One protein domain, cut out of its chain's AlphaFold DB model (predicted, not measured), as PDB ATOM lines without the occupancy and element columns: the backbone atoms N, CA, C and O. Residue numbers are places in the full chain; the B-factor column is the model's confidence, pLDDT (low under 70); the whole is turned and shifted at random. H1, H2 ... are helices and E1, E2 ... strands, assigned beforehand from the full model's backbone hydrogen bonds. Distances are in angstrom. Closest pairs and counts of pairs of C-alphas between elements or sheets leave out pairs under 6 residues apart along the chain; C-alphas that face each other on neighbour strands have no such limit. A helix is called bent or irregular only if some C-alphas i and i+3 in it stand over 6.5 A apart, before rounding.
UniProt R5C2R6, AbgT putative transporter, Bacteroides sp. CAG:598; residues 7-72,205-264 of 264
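This is residues 7 to 72 and 205 to 264 of the 264 residues of the protein "AbgT putative transporter" of Bacteroides sp. CAG:598 (UniProt R5C2R6). H1 and H3 lie side by side; the arms of bent H4 make a V that leaves H3 and folds back toward the first residues of H1 and H3. H2 packs on H3, and a small antiparallel hairpin, E1 and E2, sits at one end. The 126 printed residues run H1, E1, E2, H2, H3, H4: mostly helix, compact, radius of gyration of the C-alphas 16.0 A, spans 53 by 37 by 25 A.

H1, residues 10 to 30, begins at C-alpha (15.391, -9.648, -13.591) and is 30.5 A long. E1 is residues 34 to 36, E2 43 to 45, H2 52 to 67, H3 205 to 220. H4, residues 222 to 261, was assigned as one helix by its hydrogen bonds but is bent, C-alphas 233 and 236 being 9.4 A apart; its arms are H4a, residues 222 to 233, and H4b, residues 236 to 261, and C-alpha 261 is at (16.190, -14.211, -24.993).

H3 touches H1, closest C-alphas Met 213 and Ala 18, 4.2 A. N 35 and O 44 of the hairpin are 3.1 A apart.

Residues 73 to 204 are cut out, a 10.5 A gap between C-alphas. Residues 33 to 43 and 262 to 264 have pLDDT under 70.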
ATOM      1  N   ILE A   7       8.499 -13.224 -19.778       76.12
ATOM      2  CA  ILE A   7       9.573 -13.384 -18.800       76.12
ATOM      3  C   ILE A   7       9.828 -12.004 -18.199       76.12
ATOM      4  O   ILE A   7      10.296 -11.101 -18.898       76.12
ATOM      5  N   TRP A   8       9.499 -11.846 -16.916       83.06
ATOM      6  CA  TRP A   8       9.773 -10.624 -16.164       83.06
ATOM      7  C   TRP A   8      11.258 -10.280 -16.229       83.06
ATOM      8  O   TRP A   8      12.122 -11.157 -16.149       83.06
ATOM      9  N   HIS A   9      11.564  -8.994 -16.386       87.00
ATOM     10  CA  HIS A   9      12.950  -8.551 -16.399       87.00
ATOM     11  C   HIS A   9      13.567  -8.796 -15.009       87.00
ATOM     12  O   HIS A   9      12.939  -8.427 -14.013       87.00
ATOM     13  N   PRO A  10      14.789  -9.343 -14.890       89.38
ATOM     14  CA  PRO A  10      15.391  -9.648 -13.591       89.38
ATOM     15  C   PRO A  10      15.388  -8.458 -12.626       89.38
ATOM     16  O   PRO A  10      15.029  -8.602 -11.464       89.38
ATOM     17  N   ALA A  11      15.677  -7.256 -13.134       90.06
ATOM     18  CA  ALA A  11      15.639  -6.027 -12.341       90.06
ATOM     19  C   ALA A  11      14.258  -5.769 -11.711       90.06
ATOM     20  O   ALA A  11      14.179  -5.403 -10.545       90.06
ATOM     21  N   THR A  12      13.170  -6.020 -12.452       91.12
ATOM     22  CA  THR A  12      11.804  -5.858 -11.924       91.12
ATOM     23  C   THR A  12      11.498  -6.870 -10.828       91.12
ATOM     24  O   THR A  12      10.849  -6.522  -9.848       91.12
ATOM     25  N   VAL A  13      12.023  -8.093 -10.942       90.81
ATOM     26  CA  VAL A  13      11.863  -9.124  -9.911       90.81
ATOM     27  C   VAL A  13      12.573  -8.706  -8.622       90.81
ATOM     28  O   VAL A  13      11.945  -8.708  -7.569       90.81
ATOM     29  N   PHE A  14      13.840  -8.281  -8.691       92.00
ATOM     30  CA  PHE A  14      14.572  -7.823  -7.500       92.00
ATOM     31  C   PHE A  14      13.976  -6.562  -6.881       92.00
ATOM     32  O   PHE A  14      13.952  -6.445  -5.661       92.00
ATOM     33  N   PHE A  15      13.458  -5.643  -7.695       92.88
ATOM     34  CA  PHE A  15      12.745  -4.475  -7.190       92.88
ATOM     35  C   PHE A  15      11.493  -4.875  -6.396       92.88
ATOM     36  O   PHE A  15      11.322  -4.439  -5.260       92.88
ATOM     37  N   LEU A  16      10.654  -5.758  -6.949       93.19
ATOM     38  CA  LEU A  16       9.457  -6.248  -6.258       93.19
ATOM     39  C   LEU A  16       9.807  -7.017  -4.980       93.19
ATOM     40  O   LEU A  16       9.136  -6.847  -3.964       93.19
ATOM     41  N   LEU A  17      10.873  -7.818  -5.006       91.00
ATOM     42  CA  LEU A  17      11.375  -8.502  -3.817       91.00
ATOM     43  C   LEU A  17      11.895  -7.514  -2.765       91.00
ATOM     44  O   LEU A  17      11.617  -7.704  -1.588       91.00
ATOM     45  N   ALA A  18      12.584  -6.440  -3.156       91.12
ATOM     46  CA  ALA A  18      13.008  -5.396  -2.222       91.12
ATOM     47  C   ALA A  18      11.800  -4.726  -1.548       91.12
ATOM     48  O   ALA A  18      11.772  -4.596  -0.325       91.12
ATOM     49  N   CYS A  19      10.765  -4.373  -2.319       92.25
ATOM     50  CA  CYS A  19       9.516  -3.843  -1.767       92.25
ATOM     51  C   CYS A  19       8.844  -4.837  -0.810       92.25
ATOM     52  O   CYS A  19       8.377  -4.446   0.260       92.25
ATOM     53  N   LEU A  20       8.831  -6.125  -1.167       92.56
ATOM     54  CA  LEU A  20       8.308  -7.185  -0.312       92.56
ATOM     55  C   LEU A  20       9.095  -7.287   1.000       92.56
ATOM     56  O   LEU A  20       8.485  -7.399   2.055       92.56
ATOM     57  N   VAL A  21      10.426  -7.202   0.960       90.38
ATOM     58  CA  VAL A  21      11.277  -7.222   2.161       90.38
ATOM     59  C   VAL A  21      10.985  -6.030   3.064       90.38
ATOM     60  O   VAL A  21      10.835  -6.210   4.269       90.38
ATOM     61  N   VAL A  22      10.852  -4.824   2.505       90.50
ATOM     62  CA  VAL A  22      10.481  -3.631   3.282       90.50
ATOM     63  C   VAL A  22       9.146  -3.859   3.994       90.50
ATOM     64  O   VAL A  22       9.046  -3.638   5.202       90.50
ATOM     65  N   PHE A  23       8.149  -4.387   3.284       91.06
ATOM     66  CA  PHE A  23       6.839  -4.695   3.854       91.06
ATOM     67  C   PHE A  23       6.897  -5.793   4.931       91.06
ATOM     68  O   PHE A  23       6.344  -5.628   6.018       91.06
ATOM     69  N   LEU A  24       7.625  -6.884   4.677       88.19
ATOM     70  CA  LEU A  24       7.814  -7.971   5.639       88.19
ATOM     71  C   LEU A  24       8.586  -7.516   6.881       88.19
ATOM     72  O   LEU A  24       8.261  -7.966   7.977       88.19
ATOM     73  N   SER A  25       9.560  -6.612   6.745       88.56
ATOM     74  CA  SER A  25      10.305  -6.057   7.885       88.56
ATOM     75  C   SER A  25       9.391  -5.282   8.832       88.56
ATOM     76  O   SER A  25       9.507  -5.403  10.048       88.56
ATOM     77  N   TRP A  26       8.428  -4.542   8.277       87.19
ATOM     78  CA  TRP A  26       7.420  -3.825   9.048       87.19
ATOM     79  C   TRP A  26       6.474  -4.769   9.782       87.19
ATOM     80  O   TRP A  26       6.307  -4.636  10.991       87.19
ATOM     81  N   ILE A  27       5.938  -5.774   9.089       87.06
ATOM     82  CA  ILE A  27       5.099  -6.803   9.717       87.06
ATOM     83  C   ILE A  27       5.860  -7.503  10.852       87.06
ATOM     84  O   ILE A  27       5.337  -7.681  11.949       87.06
ATOM     85  N   SER A  28       7.110  -7.877  10.596       82.25
ATOM     86  CA  SER A  28       7.939  -8.621  11.542       82.25
ATOM     87  C   SER A  28       8.254  -7.833  12.811       82.25
ATOM     88  O   SER A  28       8.298  -8.420  13.894       82.25
ATOM     89  N   GLU A  29       8.430  -6.513  12.694       81.81
ATOM     90  CA  GLU A  29       8.567  -5.634  13.857       81.81
ATOM     91  C   GLU A  29       7.253  -5.527  14.643       81.81
ATOM     92  O   GLU A  29       7.280  -5.620  15.868       81.81
ATOM     93  N   VAL A  30       6.100  -5.416  13.968       82.69
ATOM     94  CA  VAL A  30       4.779  -5.360  14.632       82.69
ATOM     95  C   VAL A  30       4.507  -6.620  15.459       82.69
ATOM     96  O   VAL A  30       3.984  -6.526  16.568       82.69
ATOM     97  N   TYR A  31       4.902  -7.796  14.964       82.31
ATOM     98  CA  TYR A  31       4.801  -9.055  15.712       82.31
ATOM     99  C   TYR A  31       5.893  -9.235  16.781       82.31
ATOM    100  O   TYR A  31       5.877 -10.230  17.504       82.31
ATOM    101  N   GLY A  32       6.837  -8.297  16.904       73.88
ATOM    102  CA  GLY A  32       7.883  -8.325  17.925       73.88
ATOM    103  C   GLY A  32       8.833  -9.516  17.799       73.88
ATOM    104  O   GLY A  32       9.295 -10.032  18.820       73.88
ATOM    105  N   MET A  33       9.105  -9.983  16.573       69.81
ATOM    106  CA  MET A  33       9.988 -11.130  16.358       69.81
ATOM    107  C   MET A  33      11.407 -10.821  16.853       69.81
ATOM    108  O   MET A  33      12.073  -9.899  16.382       69.81
ATOM    109  N   ASN A  34      11.867 -11.622  17.813       66.75
ATOM    110  CA  ASN A  34      13.180 -11.503  18.436       66.75
ATOM    111  C   ASN A  34      13.960 -12.795  18.214       66.75
ATOM    112  O   ASN A  34      13.401 -13.884  18.342       66.75
ATOM    113  N   ILE A  35      15.256 -12.679  17.934       62.44
ATOM    114  CA  ILE A  35      16.142 -13.837  17.824       62.44
ATOM    115  C   ILE A  35      17.160 -13.760  18.949       62.44
ATOM    116  O   ILE A  35      17.852 -12.753  19.099       62.44
ATOM    117  N   VAL A  36      17.286 -14.840  19.709       64.69
ATOM    118  CA  VAL A  36      18.407 -15.020  20.629       64.69
ATOM    119  C   VAL A  36      19.534 -15.675  19.843       64.69
ATOM    120  O   VAL A  36      19.357 -16.765  19.295       64.69
ATOM    121  N   ARG A  37      20.691 -15.019  19.741       59.69
ATOM    122  CA  ARG A  37      21.859 -15.627  19.094       59.69
ATOM    123  C   ARG A  37      22.420 -16.716  20.015       59.69
ATOM    124  O   ARG A  37      22.889 -16.398  21.104       59.69
ATOM    125  N   SER A  38      22.403 -17.978  19.574       55.28
ATOM    126  CA  SER A  38      22.861 -19.134  20.375       55.28
ATOM    127  C   SER A  38      24.311 -19.042  20.865       55.28
ATOM    128  O   SER A  38      24.667 -19.731  21.811       55.28
ATOM    129  N   GLU A  39      25.145 -18.210  20.236       58.22
ATOM    130  CA  GLU A  39      26.570 -18.079  20.567       58.22
ATOM    131  C   GLU A  39      26.860 -17.031  21.659       58.22
ATOM    132  O   GLU A  39      27.839 -17.176  22.382       58.22
ATOM    133  N   THR A  40      26.029 -15.990  21.802       61.19
ATOM    134  CA  THR A  40      26.282 -14.860  22.725       61.19
ATOM    135  C   THR A  40      25.140 -14.578  23.701       61.19
ATOM    136  O   THR A  40      25.316 -13.793  24.629       61.19
ATOM    137  N   GLY A  41      23.964 -15.187  23.514       58.41
ATOM    138  CA  GLY A  41      22.772 -14.919  24.329       58.41
ATOM    139  C   GLY A  41      22.141 -13.542  24.088       58.41
ATOM    140  O   GLY A  41      21.180 -13.180  24.763       58.41
ATOM    141  N   GLU A  42      22.649 -12.767  23.125       65.94
ATOM    142  CA  GLU A  42      22.143 -11.431  22.818       65.94
ATOM    143  C   GLU A  42      20.843 -11.513  22.005       65.94
ATOM    144  O   GLU A  42      20.744 -12.255  21.019       65.94
ATOM    145  N   VAL A  43      19.833 -10.750  22.432       67.06
ATOM    146  CA  VAL A  43      18.525 -10.677  21.772       67.06
ATOM    147  C   VAL A  43      18.582  -9.613  20.682       67.06
ATOM    148  O   VAL A  43      18.492  -8.415  20.958       67.06
ATOM    149  N   ILE A  44      18.712 -10.039  19.429       71.12
ATOM    150  CA  ILE A  44      18.676  -9.139  18.276       71.12
ATOM    151  C   ILE A  44      17.214  -8.983  17.854       71.12
ATOM    152  O   ILE A  44      16.560  -9.948  17.449       71.12
ATOM    153  N   ARG A  45      16.695  -7.757  17.969       71.81
ATOM    154  CA  ARG A  45      15.343  -7.411  17.510       71.81
ATOM    155  C   ARG A  45      15.344  -7.113  16.016       71.81
ATOM    156  O   ARG A  45      16.233  -6.404  15.533       71.81
ATOM    157  N   VAL A  46      14.328  -7.611  15.316       79.25
ATOM    158  CA  VAL A  46      14.045  -7.221  13.929       79.25
ATOM    159  C   VAL A  46      13.712  -5.729  13.889       79.25
ATOM    160  O   VAL A  46      13.011  -5.223  14.765       79.25
ATOM    161  N   ARG A  47      14.238  -5.019  12.887       82.56
ATOM    162  CA  ARG A  47      14.014  -3.577  12.694       82.56
ATOM    163  C   ARG A  47      13.249  -3.336  11.398       82.56
ATOM    164  O   ARG A  47      13.664  -3.829  10.347       82.56
ATOM    165  N   SER A  48      12.177  -2.552  11.435       87.88
ATOM    166  CA  SER A  48      11.480  -2.127  10.223       87.88
ATOM    167  C   SER A  48      12.269  -1.056   9.495       87.88
ATOM    168  O   SER A  48      12.789  -0.100  10.080       87.88
ATOM    169  N   LEU A  49      12.270  -1.177   8.173       86.88
ATOM    170  CA  LEU A  49      12.796  -0.157   7.279       86.88
ATOM    171  C   LEU A  49      11.863   1.046   7.105       86.88
ATOM    172  O   LEU A  49      12.330   2.102   6.690       86.88
ATOM    173  N   LEU A  50      10.570   0.906   7.422       87.38
ATOM    174  CA  LEU A  50       9.599   2.004   7.347       87.38
ATOM    175  C   LEU A  50       9.685   2.960   8.550       87.38
ATOM    176  O   LEU A  50       8.997   3.977   8.576       87.38
ATOM    177  N   SER A  51      10.545   2.659   9.529       89.06
ATOM    178  CA  SER A  51      10.877   3.583  10.613       89.06
ATOM    179  C   SER A  51      11.622   4.825  10.086       89.06
ATOM    180  O   SER A  51      12.324   4.745   9.070       89.06
ATOM    181  N   PRO A  52      11.526   5.984  10.767       89.75
ATOM    182  CA  PRO A  52      12.305   7.175  10.414       89.75
ATOM    183  C   PRO A  52      13.813   6.899  10.330       89.75
ATOM    184  O   PRO A  52      14.506   7.438   9.463       89.75
ATOM    185  N   GLU A  53      14.328   6.045  11.211       89.44
ATOM    186  CA  GLU A  53      15.718   5.599  11.232       89.44
ATOM    187  C   GLU A  53      16.044   4.737  10.008       89.44
ATOM    188  O   GLU A  53      17.054   4.983   9.344       89.44
ATOM    189  N   GLY A  54      15.172   3.782   9.673       89.25
ATOM    190  CA  GLY A  54      15.317   2.909   8.509       89.25
ATOM    191  C   GLY A  54      15.343   3.680   7.192       89.25
ATOM    192  O   GLY A  54      16.219   3.444   6.360       89.25
ATOM    193  N   LEU A  55      14.465   4.671   7.027       90.00
ATOM    194  CA  LEU A  55      14.431   5.491   5.815       90.00
ATOM    195  C   LEU A  55      15.680   6.375   5.676       90.00
ATOM    196  O   LEU A  55      16.250   6.482   4.587       90.00
ATOM    197  N   ARG A  56      16.148   6.979   6.778       92.25
ATOM    198  CA  ARG A  56      17.408   7.749   6.798       92.25
ATOM    199  C   ARG A  56      18.604   6.864   6.467       92.25
ATOM    200  O   ARG A  56      19.491   7.293   5.728       92.25
ATOM    201  N   TRP A  57      18.634   5.649   7.011       93.62
ATOM    202  CA  TRP A  57      19.680   4.679   6.721       93.62
ATOM    203  C   TRP A  57      19.666   4.277   5.245       93.62
ATOM    204  O   TRP A  57      20.718   4.350   4.608       93.62
ATOM    205  N   LEU A  58      18.489   3.957   4.694       91.44
ATOM    206  CA  LEU A  58      18.324   3.564   3.295       91.44
ATOM    207  C   LEU A  58      18.885   4.641   2.372       91.44
ATOM    208  O   LEU A  58      19.761   4.343   1.571       91.44
ATOM    209  N   LEU A  59      18.462   5.898   2.543       91.44
ATOM    210  CA  LEU A  59      18.926   7.014   1.712       91.44
ATOM    211  C   LEU A  59      20.434   7.273   1.831       91.44
ATOM    212  O   LEU A  59      21.061   7.649   0.842       91.44
ATOM    213  N   ARG A  60      21.023   7.070   3.015       93.62
ATOM    214  CA  ARG A  60      22.459   7.296   3.239       93.62
ATOM    215  C   ARG A  60      23.335   6.217   2.598       93.62
ATOM    216  O   ARG A  60      24.404   6.555   2.104       93.62
ATOM    217  N   HIS A  61      22.887   4.961   2.577       94.69
ATOM    218  CA  HIS A  61      23.728   3.826   2.177       94.69
ATOM    219  C   HIS A  61      23.420   3.280   0.776       94.69
ATOM    220  O   HIS A  61      24.086   2.343   0.352       94.69
ATOM    221  N   VAL A  62      22.468   3.851   0.014       94.25
ATOM    222  CA  VAL A  62      22.110   3.350  -1.338       94.25
ATOM    223  C   VAL A  62      23.346   3.102  -2.212       94.25
ATOM    224  O   VAL A  62      23.452   2.048  -2.838       94.25
ATOM    225  N   VAL A  63      24.274   4.064  -2.261       95.19
ATOM    226  CA  VAL A  63      25.466   3.995  -3.121       95.19
ATOM    227  C   VAL A  63      26.494   3.005  -2.576       95.19
ATOM    228  O   VAL A  63      27.018   2.198  -3.339       95.19
ATOM    229  N   GLU A  64      26.754   3.034  -1.270       94.69
ATOM    230  CA  GLU A  64      27.708   2.139  -0.606       94.69
ATOM    231  C   GLU A  64      27.267   0.678  -0.742       94.69
ATOM    232  O   GLU A  64      28.012  -0.136  -1.280       94.69
ATOM    233  N   ASN A  65      25.997   0.386  -0.450       93.44
ATOM    234  CA  ASN A  65      25.390  -0.935  -0.640       93.44
ATOM    235  C   ASN A  65      25.559  -1.458  -2.073       93.44
ATOM    236  O   ASN A  65      25.734  -2.659  -2.284       93.44
ATOM    237  N   TYR A  66      25.492  -0.568  -3.068       94.12
ATOM    238  CA  TYR A  66      25.658  -0.938  -4.469       94.12
ATOM    239  C   TYR A  66      27.111  -1.257  -4.820       94.12
ATOM    240  O   TYR A  66      27.377  -2.297  -5.426       94.12
ATOM    241  N   VAL A  67      28.047  -0.382  -4.450       93.31
ATOM    242  CA  VAL A  67      29.472  -0.535  -4.783       93.31
ATOM    243  C   VAL A  67      30.102  -1.696  -4.012       93.31
ATOM    244  O   VAL A  67      30.877  -2.460  -4.587       93.31
ATOM    245  N   GLU A  68      29.725  -1.880  -2.747       90.81
ATOM    246  CA  GLU A  68      30.205  -2.969  -1.888       90.81
ATOM    247  C   GLU A  68      29.516  -4.310  -2.162       90.81
ATOM    248  O   GLU A  68      29.847  -5.334  -1.553       90.81
ATOM    249  N   PHE A  69      28.564  -4.347  -3.100       90.94
ATOM    250  CA  PHE A  69      27.891  -5.583  -3.451       90.94
ATOM    251  C   PHE A  69      28.905  -6.612  -3.965       90.94
ATOM    252  O   PHE A  69      29.450  -6.491  -5.063       90.94
ATOM    253  N   ARG A  70      29.127  -7.671  -3.176       86.44
ATOM    254  CA  ARG A  70      30.239  -8.626  -3.353       86.44
ATOM    255  C   ARG A  70      30.356  -9.240  -4.748       86.44
ATOM    256  O   ARG A  70      31.447  -9.620  -5.154       86.44
ATOM    257  N   ALA A  71      29.245  -9.392  -5.467       86.31
ATOM    258  CA  ALA A  71      29.261  -9.979  -6.804       86.31
ATOM    259  C   ALA A  71      29.617  -8.967  -7.911       86.31
ATOM    260  O   ALA A  71      30.059  -9.388  -8.978       86.31
ATOM    261  N   LEU A  72      29.466  -7.658  -7.675       91.12
ATOM    262  CA  LEU A  72      29.582  -6.626  -8.708       91.12
ATOM    263  C   LEU A  72      31.001  -6.552  -9.288       91.12
ATOM    264  O   LEU A  72      31.193  -6.822 -10.472       91.12
ATOM    265  N   VAL A 205      22.420  -2.924 -13.708       93.94
ATOM    266  CA  VAL A 205      21.049  -2.564 -13.310       93.94
ATOM    267  C   VAL A 205      20.452  -3.624 -12.386       93.94
ATOM    268  O   VAL A 205      19.778  -3.298 -11.412       93.94
ATOM    269  N   VAL A 206      20.693  -4.906 -12.657       92.56
ATOM    270  CA  VAL A 206      20.168  -5.992 -11.818       92.56
ATOM    271  C   VAL A 206      20.860  -6.030 -10.459       92.56
ATOM    272  O   VAL A 206      20.182  -6.153  -9.439       92.56
ATOM    273  N   CYS A 207      22.180  -5.854 -10.426       93.12
ATOM    274  CA  CYS A 207      22.951  -5.726  -9.195       93.12
ATOM    275  C   CYS A 207      22.512  -4.532  -8.356       93.12
ATOM    276  O   CYS A 207      22.527  -4.641  -7.137       93.12
ATOM    277  N   PHE A 208      22.070  -3.432  -8.972       94.25
ATOM    278  CA  PHE A 208      21.543  -2.290  -8.230       94.25
ATOM    279  C   PHE A 208      20.350  -2.708  -7.371       94.25
ATOM    280  O   PHE A 208      20.423  -2.635  -6.147       94.25
ATOM    281  N   PHE A 209      19.298  -3.261  -7.972       94.25
ATOM    282  CA  PHE A 209      18.124  -3.686  -7.203       94.25
ATOM    283  C   PHE A 209      18.413  -4.859  -6.261       94.25
ATOM    284  O   PHE A 209      17.904  -4.878  -5.143       94.25
ATOM    285  N   ALA A 210      19.252  -5.811  -6.679       92.38
ATOM    286  CA  ALA A 210      19.652  -6.920  -5.820       92.38
ATOM    287  C   ALA A 210      20.419  -6.433  -4.580       92.38
ATOM    288  O   ALA A 210      20.125  -6.881  -3.476       92.38
ATOM    289  N   SER A 211      21.351  -5.487  -4.743       93.88
ATOM    290  CA  SER A 211      22.113  -4.909  -3.632       93.88
ATOM    291  C   SER A 211      21.201  -4.224  -2.618       93.88
ATOM    292  O   SER A 211      21.328  -4.482  -1.427       93.88
ATOM    293  N   GLN A 212      20.214  -3.448  -3.082       94.00
ATOM    294  CA  GLN A 212      19.255  -2.802  -2.187       94.00
ATOM    295  C   GLN A 212      18.390  -3.834  -1.461       94.00
ATOM    296  O   GLN A 212      18.206  -3.725  -0.254       94.00
ATOM    297  N   MET A 213      17.910  -4.869  -2.157       92.25
ATOM    298  CA  MET A 213      17.149  -5.955  -1.533       92.25
ATOM    299  C   MET A 213      17.950  -6.638  -0.413       92.25
ATOM    300  O   MET A 213      17.425  -6.831   0.684       92.25
ATOM    301  N   PHE A 214      19.215  -6.987  -0.668       90.69
ATOM    302  CA  PHE A 214      20.065  -7.649   0.326       90.69
ATOM    303  C   PHE A 214      20.448  -6.734   1.482       90.69
ATOM    304  O   PHE A 214      20.410  -7.168   2.629       90.69
ATOM    305  N   ALA A 215      20.731  -5.466   1.204       91.38
ATOM    306  CA  ALA A 215      20.997  -4.482   2.241       91.38
ATOM    307  C   ALA A 215      19.770  -4.274   3.148       91.38
ATOM    308  O   ALA A 215      19.900  -4.181   4.366       91.38
ATOM    309  N   CYS A 216      18.562  -4.285   2.575       90.44
ATOM    310  CA  CYS A 216      17.323  -4.227   3.349       90.44
ATOM    311  C   CYS A 216      17.132  -5.464   4.244       90.44
ATOM    312  O   CYS A 216      16.666  -5.342   5.381       90.44
ATOM    313  N   LEU A 217      17.498  -6.652   3.757       89.25
ATOM    314  CA  LEU A 217      17.452  -7.888   4.543       89.25
ATOM    315  C   LEU A 217      18.436  -7.859   5.719       89.25
ATOM    316  O   LEU A 217      18.031  -8.187   6.833       89.25
ATOM    317  N   ASP A 218      19.676  -7.427   5.483       88.62
ATOM    318  CA  ASP A 218      20.711  -7.347   6.523       88.62
ATOM    319  C   ASP A 218      20.377  -6.284   7.584       88.62
ATOM    320  O   ASP A 218      20.442  -6.549   8.787       88.62
ATOM    321  N   TYR A 219      19.905  -5.101   7.168       88.50
ATOM    322  CA  TYR A 219      19.490  -4.056   8.109       88.50
ATOM    323  C   TYR A 219      18.325  -4.502   9.001       88.50
ATOM    324  O   TYR A 219      18.340  -4.274  10.214       88.50
ATOM    325  N   SER A 220      17.315  -5.155   8.413       87.62
ATOM    326  CA  SER A 220      16.159  -5.657   9.166       87.62
ATOM    327  C   SER A 220      16.479  -6.873  10.030       87.62
ATOM    328  O   SER A 220      15.653  -7.239  10.866       87.62
ATOM    329  N   ARG A 221      17.662  -7.487   9.872       87.19
ATOM    330  CA  ARG A 221      18.070  -8.742  10.526       87.19
ATOM    331  C   ARG A 221      17.210  -9.949  10.142       87.19
ATOM    332  O   ARG A 221      17.317 -11.006  10.769       87.19
ATOM    333  N   LEU A 222      16.392  -9.830   9.096       81.62
ATOM    334  CA  LEU A 222      15.582 -10.935   8.577       81.62
ATOM    335  C   LEU A 222      16.455 -12.047   7.989       81.62
ATOM    336  O   LEU A 222      16.105 -13.223   8.077       81.62
ATOM    337  N   ASP A 223      17.612 -11.688   7.437       81.00
ATOM    338  CA  ASP A 223      18.635 -12.633   6.995       81.00
ATOM    339  C   ASP A 223      19.073 -13.561   8.143       81.00
ATOM    340  O   ASP A 223      19.142 -14.778   7.963       81.00
ATOM    341  N   THR A 224      19.272 -13.016   9.347       79.62
ATOM    342  CA  THR A 224      19.667 -13.803  10.520       79.62
ATOM    343  C   THR A 224      18.535 -14.698  11.027       79.62
ATOM    344  O   THR A 224      18.815 -15.822  11.447       79.62
ATOM    345  N   CYS A 225      17.265 -14.274  10.913       77.81
ATOM    346  CA  CYS A 225      16.103 -15.132  11.201       77.81
ATOM    347  C   CYS A 225      16.100 -16.352  10.283       77.81
ATOM    348  O   CYS A 225      16.014 -17.494  10.739       77.81
ATOM    349  N   ILE A 226      16.199 -16.095   8.977       80.12
ATOM    350  CA  ILE A 226      16.143 -17.127   7.946       80.12
ATOM    351  C   ILE A 226      17.340 -18.064   8.100       80.12
ATOM    352  O   ILE A 226      17.177 -19.280   8.099       80.12
ATOM    353  N   SER A 227      18.536 -17.510   8.304       79.25
ATOM    354  CA  SER A 227      19.754 -18.288   8.505       79.25
ATOM    355  C   SER A 227      19.687 -19.154   9.764       79.25
ATOM    356  O   SER A 227      20.101 -20.310   9.715       79.25
ATOM    357  N   GLY A 228      19.156 -18.636  10.875       78.94
ATOM    358  CA  GLY A 228      18.970 -19.404  12.108       78.94
ATOM    359  C   GLY A 228      17.973 -20.549  11.929       78.94
ATOM    360  O   GLY A 228      18.238 -21.674  12.351       78.94
ATOM    361  N   TRP A 229      16.866 -20.296  11.227       80.12
ATOM    362  CA  TRP A 229      15.891 -21.333  10.891       80.12
ATOM    363  C   TRP A 229      16.487 -22.408   9.971       80.12
ATOM    364  O   TRP A 229      16.272 -23.600  10.190       80.12
ATOM    365  N   ILE A 230      17.280 -22.017   8.969       82.06
ATOM    366  CA  ILE A 230      17.973 -22.961   8.081       82.06
ATOM    367  C   ILE A 230      18.983 -23.789   8.868       82.06
ATOM    368  O   ILE A 230      19.007 -25.005   8.718       82.06
ATOM    369  N   LEU A 231      19.785 -23.163   9.729       81.81
ATOM    370  CA  LEU A 231      20.758 -23.871  10.554       81.81
ATOM    371  C   LEU A 231      20.078 -24.915  11.451       81.81
ATOM    372  O   LEU A 231      20.559 -26.043  11.542       81.81
ATOM    373  N   ALA A 232      18.945 -24.566  12.062       82.31
ATOM    374  CA  ALA A 232      18.197 -25.469  12.933       82.31
ATOM    375  C   ALA A 232      17.630 -26.695  12.195       82.31
ATOM    376  O   ALA A 232      17.588 -27.780  12.767       82.31
ATOM    377  N   ASN A 233      17.209 -26.545  10.932       86.88
ATOM    378  CA  ASN A 233      16.557 -27.624  10.181       86.88
ATOM    379  C   ASN A 233      17.509 -28.396   9.249       86.88
ATOM    380  O   ASN A 233      17.316 -29.586   9.018       86.88
ATOM    381  N   TRP A 234      18.485 -27.716   8.645       80.25
ATOM    382  CA  TRP A 234      19.349 -28.236   7.570       80.25
ATOM    383  C   TRP A 234      20.828 -28.308   7.987       80.25
ATOM    384  O   TRP A 234      21.674 -28.769   7.216       80.25
ATOM    385  N   GLY A 235      21.160 -27.856   9.198       86.38
ATOM    386  CA  GLY A 235      22.518 -27.856   9.726       86.38
ATOM    387  C   GLY A 235      23.462 -26.865   9.034       86.38
ATOM    388  O   GLY A 235      23.094 -26.086   8.152       86.38
ATOM    389  N   TRP A 236      24.732 -26.911   9.444       77.06
ATOM    390  CA  TRP A 236      25.786 -25.993   8.990       77.06
ATOM    391  C   TRP A 236      26.052 -26.061   7.479       77.06
ATOM    392  O   TRP A 236      26.306 -25.043   6.838       77.06
ATOM    393  N   GLN A 237      25.969 -27.256   6.891       79.88
ATOM    394  CA  GLN A 237      26.181 -27.458   5.454       79.88
ATOM    395  C   GLN A 237      25.085 -26.772   4.624       79.88
ATOM    396  O   GLN A 237      25.392 -26.120   3.625       79.88
ATOM    397  N   GLY A 238      23.825 -26.849   5.070       77.19
ATOM    398  CA  GLY A 238      22.704 -26.166   4.426       77.19
ATOM    399  C   GLY A 238      22.868 -24.647   4.430       77.19
ATOM    400  O   GLY A 238      22.683 -24.002   3.398       77.19
ATOM    401  N   GLN A 239      23.307 -24.074   5.552       77.31
ATOM    402  CA  GLN A 239      23.534 -22.632   5.674       77.31
ATOM    403  C   GLN A 239      24.615 -22.119   4.706       77.31
ATOM    404  O   GLN A 239      24.422 -21.088   4.059       77.31
ATOM    405  N   GLN A 240      25.727 -22.847   4.552       77.62
ATOM    406  CA  GLN A 240      26.809 -22.458   3.636       77.62
ATOM    407  C   GLN A 240      26.359 -22.465   2.171       77.62
ATOM    408  O   GLN A 240      26.627 -21.518   1.428       77.62
ATOM    409  N   ILE A 241      25.622 -23.503   1.761       76.81
ATOM    410  CA  ILE A 241      25.083 -23.606   0.400       76.81
ATOM    411  C   ILE A 241      24.108 -22.462   0.128       76.81
ATOM    412  O   ILE A 241      24.196 -21.815  -0.916       76.81
ATOM    413  N   VAL A 242      23.202 -22.179   1.065       77.00
ATOM    414  CA  VAL A 242      22.219 -21.106   0.898       77.00
ATOM    415  C   VAL A 242      22.904 -19.742   0.828       77.00
ATOM    416  O   VAL A 242      22.596 -18.970  -0.078       77.00
ATOM    417  N   SER A 243      23.883 -19.462   1.693       75.56
ATOM    418  CA  SER A 243      24.646 -18.208   1.638       75.56
ATOM    419  C   SER A 243      25.362 -18.028   0.296       75.56
ATOM    420  O   SER A 243      25.357 -16.930  -0.262       75.56
ATOM    421  N   PHE A 244      25.955 -19.098  -0.242       74.38
ATOM    422  CA  PHE A 244      26.599 -19.064  -1.552       74.38
ATOM    423  C   PHE A 244      25.582 -18.809  -2.669       74.38
ATOM    424  O   PHE A 244      25.772 -17.914  -3.492       74.38
ATOM    425  N   LEU A 245      24.473 -19.553  -2.687       75.19
ATOM    426  CA  LEU A 245      23.425 -19.387  -3.693       75.19
ATOM    427  C   LEU A 245      22.873 -17.964  -3.677       75.19
ATOM    428  O   LEU A 245      22.836 -17.321  -4.722       75.19
ATOM    429  N   ILE A 246      22.526 -17.445  -2.501       79.69
ATOM    430  CA  ILE A 246      21.970 -16.101  -2.330       79.69
ATOM    431  C   ILE A 246      22.868 -15.032  -2.966       79.69
ATOM    432  O   ILE A 246      22.375 -14.179  -3.707       79.69
ATOM    433  N   GLN A 247      24.181 -15.121  -2.754       76.62
ATOM    434  CA  GLN A 247      25.138 -14.160  -3.299       76.62
ATOM    435  C   GLN A 247      25.200 -14.177  -4.839       76.62
ATOM    436  O   GLN A 247      25.349 -13.122  -5.459       76.62
ATOM    437  N   TYR A 248      25.069 -15.348  -5.472       80.38
ATOM    438  CA  TYR A 248      25.208 -15.505  -6.929       80.38
ATOM    439  C   TYR A 248      23.878 -15.587  -7.695       80.38
ATOM    440  O   TYR A 248      23.885 -15.576  -8.929       80.38
ATOM    441  N   ILE A 249      22.731 -15.601  -7.007       85.38
ATOM    442  CA  ILE A 249      21.394 -15.581  -7.625       85.38
ATOM    443  C   ILE A 249      21.246 -14.460  -8.675       85.38
ATOM    444  O   ILE A 249      20.795 -14.772  -9.780       85.38
ATOM    445  N   PRO A 250      21.663 -13.197  -8.438       84.44
ATOM    446  CA  PRO A 250      21.534 -12.142  -9.449       84.44
ATOM    447  C   PRO A 250      22.264 -12.468 -10.754       84.44
ATOM    448  O   PRO A 250      21.714 -12.266 -11.836       84.44
ATOM    449  N   LEU A 251      23.466 -13.044 -10.663       83.81
ATOM    450  CA  LEU A 251      24.238 -13.469 -11.829       83.81
ATOM    451  C   LEU A 251      23.524 -14.590 -12.593       83.81
ATOM    452  O   LEU A 251      23.367 -14.500 -13.810       83.81
ATOM    453  N   LEU A 252      23.060 -15.623 -11.888       85.19
ATOM    454  CA  LEU A 252      22.380 -16.765 -12.504       85.19
ATOM    455  C   LEU A 252      21.090 -16.348 -13.215       85.19
ATOM    456  O   LEU A 252      20.838 -16.791 -14.337       85.19
ATOM    457  N   VAL A 253      20.305 -15.458 -12.602       85.50
ATOM    458  CA  VAL A 253      19.063 -14.943 -13.193       85.50
ATOM    459  C   VAL A 253      19.361 -14.105 -14.440       85.50
ATOM    460  O   VAL A 253      18.657 -14.247 -15.442       85.50
ATOM    461  N   VAL A 254      20.410 -13.276 -14.427       85.25
ATOM    462  CA  VAL A 254      20.827 -12.497 -15.607       85.25
ATOM    463  C   VAL A 254      21.292 -13.411 -16.733       85.25
ATOM    464  O   VAL A 254      20.824 -13.258 -17.860       85.25
ATOM    465  N   CYS A 255      22.158 -14.385 -16.440       84.00
ATOM    466  CA  CYS A 255      22.605 -15.370 -17.422       84.00
ATOM    467  C   CYS A 255      21.411 -16.116 -18.026       84.00
ATOM    468  O   CYS A 255      21.272 -16.183 -19.247       84.00
ATOM    469  N   TRP A 256      20.505 -16.619 -17.185       84.44
ATOM    470  CA  TRP A 256      19.309 -17.321 -17.639       84.44
ATOM    471  C   TRP A 256      18.412 -16.442 -18.517       84.44
ATOM    472  O   TRP A 256      17.976 -16.887 -19.582       84.44
ATOM    473  N   TYR A 257      18.170 -15.193 -18.113       84.81
ATOM    474  CA  TYR A 257      17.374 -14.234 -18.878       84.81
ATOM    475  C   TYR A 257      18.013 -13.913 -20.233       84.81
ATOM    476  O   TYR A 257      17.334 -13.952 -21.262       84.81
ATOM    477  N   TYR A 258      19.321 -13.650 -20.245       80.62
ATOM    478  CA  TYR A 258      20.079 -13.321 -21.450       80.62
ATOM    479  C   TYR A 258      20.078 -14.486 -22.453       80.62
ATOM    480  O   TYR A 258      19.673 -14.305 -23.601       80.62
ATOM    481  N   PHE A 259      20.418 -15.704 -22.014       78.38
ATOM    482  CA  PHE A 259      20.447 -16.889 -22.887       78.38
ATOM    483  C   PHE A 259      19.057 -17.357 -23.336       78.38
ATOM    484  O   PHE A 259      18.919 -17.965 -24.396       78.38
ATOM    485  N   SER A 260      18.017 -17.097 -22.541       77.31
ATOM    486  CA  SER A 260      16.636 -17.441 -22.907       77.31
ATOM    487  C   SER A 260      16.047 -16.468 -23.934       77.31
ATOM    488  O   SER A 260      15.176 -16.866 -24.706       77.31
ATOM    489  N   ARG A 261      16.527 -15.215 -23.967       70.62
ATOM    490  CA  ARG A 261      16.190 -14.211 -24.993       70.62
ATOM    491  C   ARG A 261      16.832 -14.509 -26.346       70.62
ATOM    492  O   ARG A 261      16.186 -14.265 -27.351       70.62
ATOM    493  N   ASP A 262      18.050 -15.044 -26.365       58.53
ATOM    494  CA  ASP A 262      18.803 -15.329 -27.600       58.53
ATOM    495  C   ASP A 262      18.232 -16.513 -28.414       58.53
ATOM    496  O   ASP A 262      18.541 -16.699 -29.584       58.53
ATOM    497  N   LYS A 263      17.361 -17.332 -27.803       54.59
ATOM    498  CA  LYS A 263      16.680 -18.468 -28.456       54.59
ATOM    499  C   LYS A 263      15.312 -18.122 -29.068       54.59
ATOM    500  O   LYS A 263      14.648 -19.032 -29.573       54.59
ATOM    501  N   GLN A 264      14.852 -16.873 -28.951       47.56
ATOM    502  CA  GLN A 264      13.566 -16.393 -29.482       47.56
ATOM    503  C   GLN A 264      13.774 -15.528 -30.716       47.56
ATOM    504  O   GLN A 264      12.971 -15.708 -31.657       47.56
TER     505      GLN A 264